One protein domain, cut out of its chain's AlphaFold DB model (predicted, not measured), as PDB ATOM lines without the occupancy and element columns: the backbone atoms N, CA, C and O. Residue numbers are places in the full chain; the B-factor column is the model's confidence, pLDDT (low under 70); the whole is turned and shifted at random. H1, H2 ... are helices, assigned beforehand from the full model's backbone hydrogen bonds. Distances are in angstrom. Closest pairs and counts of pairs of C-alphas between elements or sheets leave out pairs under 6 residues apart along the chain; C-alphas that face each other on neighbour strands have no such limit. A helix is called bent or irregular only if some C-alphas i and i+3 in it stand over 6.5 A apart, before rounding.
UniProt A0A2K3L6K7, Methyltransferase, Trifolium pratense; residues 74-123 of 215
ATOM      1  N   VAL A  74     148.991 211.044  89.592       87.06
ATOM      2  CA  VAL A  74     150.398 211.019  89.192       87.06
ATOM      3  C   VAL A  74     151.075 209.812  89.825       87.06
ATOM      4  O   VAL A  74     151.285 209.757  91.033       87.06
ATOM      5  N   PHE A  75     151.475 208.851  88.995       89.75
ATOM      6  CA  PHE A  75     152.277 207.718  89.446       89.75
ATOM      7  C   PHE A  75     153.766 208.106  89.539       89.75
ATOM      8  O   PHE A  75     154.337 208.564  88.541       89.75
ATOM      9  N   PRO A  76     154.439 207.934  90.692       93.12
ATOM     10  CA  PRO A  76     155.881 208.171  90.809       93.12
ATOM     11  C   PRO A  76     156.682 207.187  89.942       93.12
ATOM     12  O   PRO A  76     156.135 206.233  89.394       93.12
ATOM     13  N   ARG A  77     157.989 207.414  89.774       93.06
ATOM     14  CA  ARG A  77     158.872 206.442  89.099       93.06
ATOM     15  C   ARG A  77     159.175 205.272  90.038       93.06
ATOM     16  O   ARG A  77     159.444 205.504  91.213       93.06
ATOM     17  N   CYS A  78     159.149 204.045  89.523       93.88
ATOM     18  CA  CYS A  78     159.641 202.878  90.255       93.88
ATOM     19  C   CYS A  78     161.178 202.884  90.306       93.88
ATOM     20  O   CYS A  78     161.838 203.551  89.503       93.88
ATOM     21  N   THR A  79     161.755 202.090  91.207       92.50
ATOM     22  CA  THR A  79     163.179 201.742  91.125       92.50
ATOM     23  C   THR A  79     163.444 200.883  89.883       92.50
ATOM     24  O   THR A  79     162.554 200.183  89.396       92.50
ATOM     25  N   ALA A  80     164.672 200.927  89.357       89.44
ATOM     26  CA  ALA A  80     165.041 200.201  88.137       89.44
ATOM     27  C   ALA A  80     164.869 198.675  88.260       89.44
ATOM     28  O   ALA A  80     164.573 198.020  87.272       89.44
ATOM     29  N   ASN A  81     164.957 198.123  89.473       88.69
ATOM     30  CA  ASN A  81     164.804 196.686  89.732       88.69
ATOM     31  C   ASN A  81     163.422 196.137  89.340       88.69
ATOM     32  O   ASN A  81     163.271 194.931  89.171       88.69
ATOM     33  N   PHE A  82     162.415 197.003  89.190       90.50
ATOM     34  CA  PHE A  82     161.088 196.599  88.731       90.50
ATOM     35  C   PHE A  82     160.999 196.378  87.214       90.50
ATOM     36  O   PHE A  82     159.947 195.941  86.753       90.50
ATOM     37  N   SER A  83     162.060 196.634  86.433       87.94
ATOM     38  CA  SER A  83     162.070 196.336  84.991       87.94
ATOM     39  C   SER A  83     161.915 194.844  84.691       87.94
ATOM     40  O   SER A  83     161.314 194.493  83.683       87.94
ATOM     41  N   GLU A  84     162.402 193.985  85.592       87.00
ATOM     42  CA  GLU A  84     162.362 192.517  85.474       87.00
ATOM     43  C   GLU A  84     161.325 191.870  86.405       87.00
ATOM     44  O   GLU A  84     161.309 190.655  86.595       87.00
ATOM     45  N   TYR A  85     160.473 192.666  87.056       89.69
ATOM     46  CA  TYR A  85     159.528 192.135  88.032       89.69
ATOM     47  C   TYR A  85     158.335 191.467  87.338       89.69
ATOM     48  O   TYR A  85     157.458 192.130  86.785       89.69
ATOM     49  N   THR A  86     158.284 190.134  87.408       91.88
ATOM     50  CA  THR A  86     157.209 189.296  86.857       91.88
ATOM     51  C   THR A  86     156.404 188.622  87.980       91.88
ATOM     52  O   THR A  86     156.608 187.439  88.264       91.88
ATOM     53  N   PRO A  87     155.464 189.333  88.633       91.31
ATOM     54  CA  PRO A  87     154.827 188.892  89.883       91.31
ATOM     55  C   PRO A  87     154.079 187.557  89.796       91.31
ATOM     56  O   PRO A  87     153.972 186.836  90.788       91.31
ATOM     57  N   CYS A  88     153.540 187.239  88.618       92.69
ATOM     58  CA  CYS A  88     152.759 186.026  88.380       92.69
ATOM     59  C   CYS A  88     153.603 184.784  88.055       92.69
ATOM     60  O   CYS A  88     153.069 183.676  88.049       92.69
ATOM     61  N   GLU A  89     154.894 184.971  87.771       93.25
ATOM     62  CA  GLU A  89     155.857 183.918  87.421       93.25
ATOM     63  C   GLU A  89     156.955 183.816  88.504       93.25
ATOM     64  O   GLU A  89     158.091 183.439  88.228       93.25
ATOM     65  N   ASP A  90     156.633 184.185  89.752       93.12
ATOM     66  CA  ASP A  90     157.574 184.164  90.876       93.12
ATOM     67  C   ASP A  90     157.877 182.716  91.329       93.12
ATOM     68  O   ASP A  90     156.966 182.017  91.801       93.12
ATOM     69  N   PRO A  91     159.141 182.244  91.251       93.06
ATOM     70  CA  PRO A  91     159.498 180.874  91.626       93.06
ATOM     71  C   PRO A  91     159.243 180.562  93.104       93.06
ATOM     72  O   PRO A  91     158.901 179.439  93.467       93.06
ATOM     73  N   THR A  92     159.404 181.550  93.984       94.19
ATOM     74  CA  THR A  92     159.258 181.354  95.431       94.19
ATOM     75  C   THR A  92     157.795 181.152  95.809       94.19
ATOM     76  O   THR A  92     157.481 180.340  96.680       94.19
ATOM     77  N   ARG A  93     156.885 181.868  95.146       93.62
ATOM     78  CA  ARG A  93     155.437 181.741  95.283       93.62
ATOM     79  C   ARG A  93     154.950 180.449  94.645       93.62
ATOM     80  O   ARG A  93     154.208 179.711  95.290       93.62
ATOM     81  N   SER A  94     155.388 180.149  93.423       94.81
ATOM     82  CA  SER A  94     154.936 178.973  92.675       94.81
ATOM     83  C   SER A  94     155.281 177.662  93.395       94.81
ATOM     84  O   SER A  94     154.437 176.772  93.510       94.81
ATOM     85  N   LEU A  95     156.459 177.587  94.028       95.25
ATOM     86  CA  LEU A  95     156.906 176.426  94.807       95.25
ATOM     87  C   LEU A  95     156.105 176.161  96.098       95.25
ATOM     88  O   LEU A  95     156.255 175.085  96.680       95.25
ATOM     89  N   ARG A  96     155.235 177.081  96.544       95.00
ATOM     90  CA  ARG A  96     154.344 176.870  97.708       95.00
ATOM     91  C   ARG A  96     153.137 175.987  97.383       95.00
ATOM     92  O   ARG A  96     152.485 175.479  98.294       95.00
ATOM     93  N   TYR A  97     152.820 175.805  96.102       95.44
ATOM     94  CA  TYR A  97     151.647 175.055  95.662       95.44
ATOM     95  C   TYR A  97     151.921 173.551  95.550       95.44
ATOM     96  O   TYR A  97     153.053 173.085  95.409       95.44
ATOM     97  N   LYS A  98     150.845 172.757  95.603       96.62
ATOM     98  CA  LYS A  98     150.927 171.294  95.519       96.62
ATOM     99  C   LYS A  98     151.493 170.851  94.166       96.62
ATOM    100  O   LYS A  98     151.166 171.398  93.116       96.62
ATOM    101  N   ARG A  99     152.266 169.761  94.183       95.56
ATOM    102  CA  ARG A  99     152.787 169.127  92.958       95.56
ATOM    103  C   ARG A  99     151.740 168.329  92.176       95.56
ATOM    104  O   ARG A  99     151.957 168.025  91.005       95.56
ATOM    105  N   SER A 100     150.603 168.006  92.795       96.88
ATOM    106  CA  SER A 100     149.481 167.328  92.136       96.88
ATOM    107  C   SER A 100     149.018 168.122  90.919       96.88
ATOM    108  O   SER A 100     148.788 169.324  91.042       96.88
ATOM    109  N   ARG A 101     148.855 167.454  89.773       94.94
ATOM    110  CA  ARG A 101     148.447 168.083  88.502       94.94
ATOM    111  C   ARG A 101     149.345 169.242  88.050       94.94
ATOM    112  O   ARG A 101     148.923 170.044  87.237       94.94
ATOM    113  N   MET A 102     150.581 169.318  88.552       94.62
ATOM    114  CA  MET A 102     151.530 170.384  88.215       94.62
ATOM    115  C   MET A 102     151.035 171.804  88.536       94.62
ATOM    116  O   MET A 102     151.507 172.746  87.911       94.62
ATOM    117  N   ILE A 103     150.165 171.980  89.541       95.31
ATOM    118  CA  ILE A 103     149.633 173.306  89.919       95.31
ATOM    119  C   ILE A 103     150.768 174.299  90.209       95.31
ATOM    120  O   ILE A 103     150.691 175.456  89.826       95.31
ATOM    121  N   TYR A 104     151.874 173.855  90.809       94.56
ATOM    122  CA  TYR A 104     153.067 174.688  91.028       94.56
ATOM    123  C   TYR A 104     153.717 175.270  89.753       94.56
ATOM    124  O   TYR A 104     154.572 176.136  89.867       94.56
ATOM    125  N   ARG A 105     153.366 174.788  88.551       92.94
ATOM    126  CA  ARG A 105     153.830 175.326  87.255       92.94
ATOM    127  C   ARG A 105     152.823 176.286  86.614       92.94
ATOM    128  O   ARG A 105     153.091 176.791  85.530       92.94
ATOM    129  N   GLU A 106     151.660 176.478  87.228       93.19
ATOM    130  CA  GLU A 106     150.672 177.463  86.791       93.19
ATOM    131  C   GLU A 106     151.081 178.880  87.220       93.19
ATOM    132  O   GLU A 106     151.974 179.067  88.049       93.19
ATOM    133  N   ARG A 107     150.397 179.882  86.660       93.62
ATOM    134  CA  ARG A 107     150.580 181.285  87.035       93.62
ATOM    135  C   ARG A 107     149.962 181.554  88.394       93.62
ATOM    136  O   ARG A 107     148.753 181.420  88.565       93.62
ATOM    137  N   HIS A 108     150.784 182.029  89.320       93.94
ATOM    138  CA  HIS A 108     150.355 182.408  90.661       93.94
ATOM    139  C   HIS A 108     150.621 183.891  90.842       93.94
ATOM    140  O   HIS A 108     151.757 184.301  91.042       93.94
ATOM    141  N   CYS A 109     149.579 184.707  90.736       92.81
ATOM    142  CA  CYS A 109     149.696 186.152  90.898       92.81
ATOM    143  C   CYS A 109     149.524 186.576  92.369       92.81
ATOM    144  O   CYS A 109     148.903 185.851  93.154       92.81
ATOM    145  N   PRO A 110     150.029 187.761  92.747       92.75
ATOM    146  CA  PRO A 110     149.655 188.426  93.988       92.75
ATOM    147  C   PRO A 110     148.152 188.584  94.143       92.75
ATOM    148  O   PRO A 110     147.417 188.761  93.166       92.75
ATOM    149  N   ILE A 111     147.709 188.542  95.398       89.94
ATOM    150  CA  ILE A 111     146.351 188.940  95.740       89.94
ATOM    151  C   ILE A 111     146.233 190.431  95.417       89.94
ATOM    152  O   ILE A 111     147.132 191.223  95.713       89.94
ATOM    153  N   LYS A 112     145.123 190.805  94.776       88.88
ATOM    154  CA  LYS A 112     144.856 192.198  94.403       88.88
ATOM    155  C   LYS A 112     144.993 193.102  95.627       88.88
ATOM    156  O   LYS A 112     144.365 192.841  96.651       88.88
ATOM    157  N   GLY A 113     145.770 194.170  95.492       85.94
ATOM    158  CA  GLY A 113     145.995 195.153  96.549       85.94
ATOM    159  C   GLY A 113     147.205 194.900  97.454       85.94
ATOM    160  O   GLY A 113     147.565 195.819  98.184       85.94
ATOM    161  N   GLU A 114     147.856 193.732  97.407       86.75
ATOM    162  CA  GLU A 114     149.048 193.456  98.233       86.75
ATOM    163  C   GLU A 114     150.348 193.939  97.574       86.75
ATOM    164  O   GLU A 114     151.155 194.616  98.208       86.75
ATOM    165  N   GLU A 115     150.543 193.617  96.292       86.62
ATOM    166  CA  GLU A 115     151.783 193.890  95.541       86.62
ATOM    167  C   GLU A 115     151.523 194.741  94.283       86.62
ATOM    168  O   GLU A 115     152.283 194.712  93.313       86.62
ATOM    169  N   ASP A 116     150.427 195.503  94.271       85.81
ATOM    170  CA  ASP A 116     150.059 196.334  93.127       85.81
ATOM    171  C   ASP A 116     151.075 197.473  92.931       85.81
ATOM    172  O   ASP A 116     151.192 198.393  93.750       85.81
ATOM    173  N   LEU A 117     151.775 197.457  91.796       87.38
ATOM    174  CA  LEU A 117     152.698 198.525  91.424       87.38
ATOM    175  C   LEU A 117     151.938 199.791  91.023       87.38
ATOM    176  O   LEU A 117     151.389 199.902  89.930       87.38
ATOM    177  N   LYS A 118     151.970 200.794  91.903       90.12
ATOM    178  CA  LYS A 118     151.439 202.144  91.650       90.12
ATOM    179  C   LYS A 118     152.559 203.110  91.264       90.12
ATOM    180  O   LYS A 118     152.690 204.191  91.833       90.12
ATOM    181  N   CYS A 119     153.403 202.707  90.323       92.56
ATOM    182  CA  CYS A 119     154.511 203.517  89.829       92.56
ATOM    183  C   CYS A 119     154.801 203.219  88.351       92.56
ATOM    184  O   CYS A 119     154.403 202.190  87.811       92.56
ATOM    185  N   ARG A 120     155.491 204.144  87.680       92.50
ATOM    186  CA  ARG A 120     155.956 203.993  86.296       92.50
ATOM    187  C   ARG A 120     157.325 203.329  86.297       92.50
ATOM    188  O   ARG A 120     158.288 203.932  86.780       92.50
ATOM    189  N   VAL A 121     157.406 202.117  85.758       92.69
ATOM    190  CA  VAL A 121     158.671 201.395  85.590       92.69
ATOM    191  C   VAL A 121     159.536 202.153  84.577       92.69
ATOM    192  O   VAL A 121     159.057 202.449  83.478       92.69
ATOM    193  N   PRO A 122     160.767 202.554  84.938       91.06
ATOM    194  CA  PRO A 122     161.638 203.253  84.006       91.06
ATOM    195  C   PRO A 122     162.131 202.297  82.907       91.06
ATOM    196  O   PRO A 122     162.282 201.101  83.161       91.06
ATOM    197  N   PRO A 123     162.426 202.809  81.700       91.19
ATOM    198  CA  PRO A 123     163.111 202.015  80.692       91.19
ATOM    199  C   PRO A 123     164.530 201.647  81.168       91.19
ATOM    200  O   PRO A 123     165.117 202.382  81.973       91.19
TER     201      PRO A 123
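What this domain is: This is residues 74 to 123 of the 215 residues of the protein "Methyltransferase" of Trifolium pratense (UniProt A0A2K3L6K7). With little regular structure, the model is a long, narrow loop of chain: it runs out from Val 74 past H1 and H2 to H3 at the far end, and residues 106 to 123, with no named element, come back. The 50 printed residues hold three named helices, H1, H2 and H3 in chain order, and no named strand; the class is all helix, with 15 residues in named elements. The whole is loose, a rod of 43 by 21 by 12 A, with a radius of gyration of the C-alphas of 13.6 A.

How they stand to each other: H3, residues 100 to 105, is close to but not clearly touching H2, residues 91 to 94; their closest C-alphas, Ser 94 and Tyr 104, are 5.0 A apart. H1, residues 80 to 84, is apart from both. O i to N i+4 pairs within hydrogen-bond range number 0 of 2 in H3 and 0 of 1 in H1, against 2 of 3 and 1 of 2 for O i to N i+3; H2 is too short for an i+4 pair.

Where its parts are: H3 spans 10.3 A, ends at C-alpha 105 (153.830, 175.326, 87.255) and is irregular, C-alphas 101 and 104 being 8.4 A apart. H2 spans 5.1 A. H1 spans 8.6 A from C-alpha 80 (165.041, 200.201, 88.137); it is neither bent nor irregular, but only just: C-alphas 81 and 84 are 6.4 A apart.

The domain as a whole: The farthest C-alphas, Val 74 and Ser 100, are 43.8 A apart. The link H2 to H3 is tight, H1 to H2 short. The printed part has no cut, and no printed residue is under pLDDT 70.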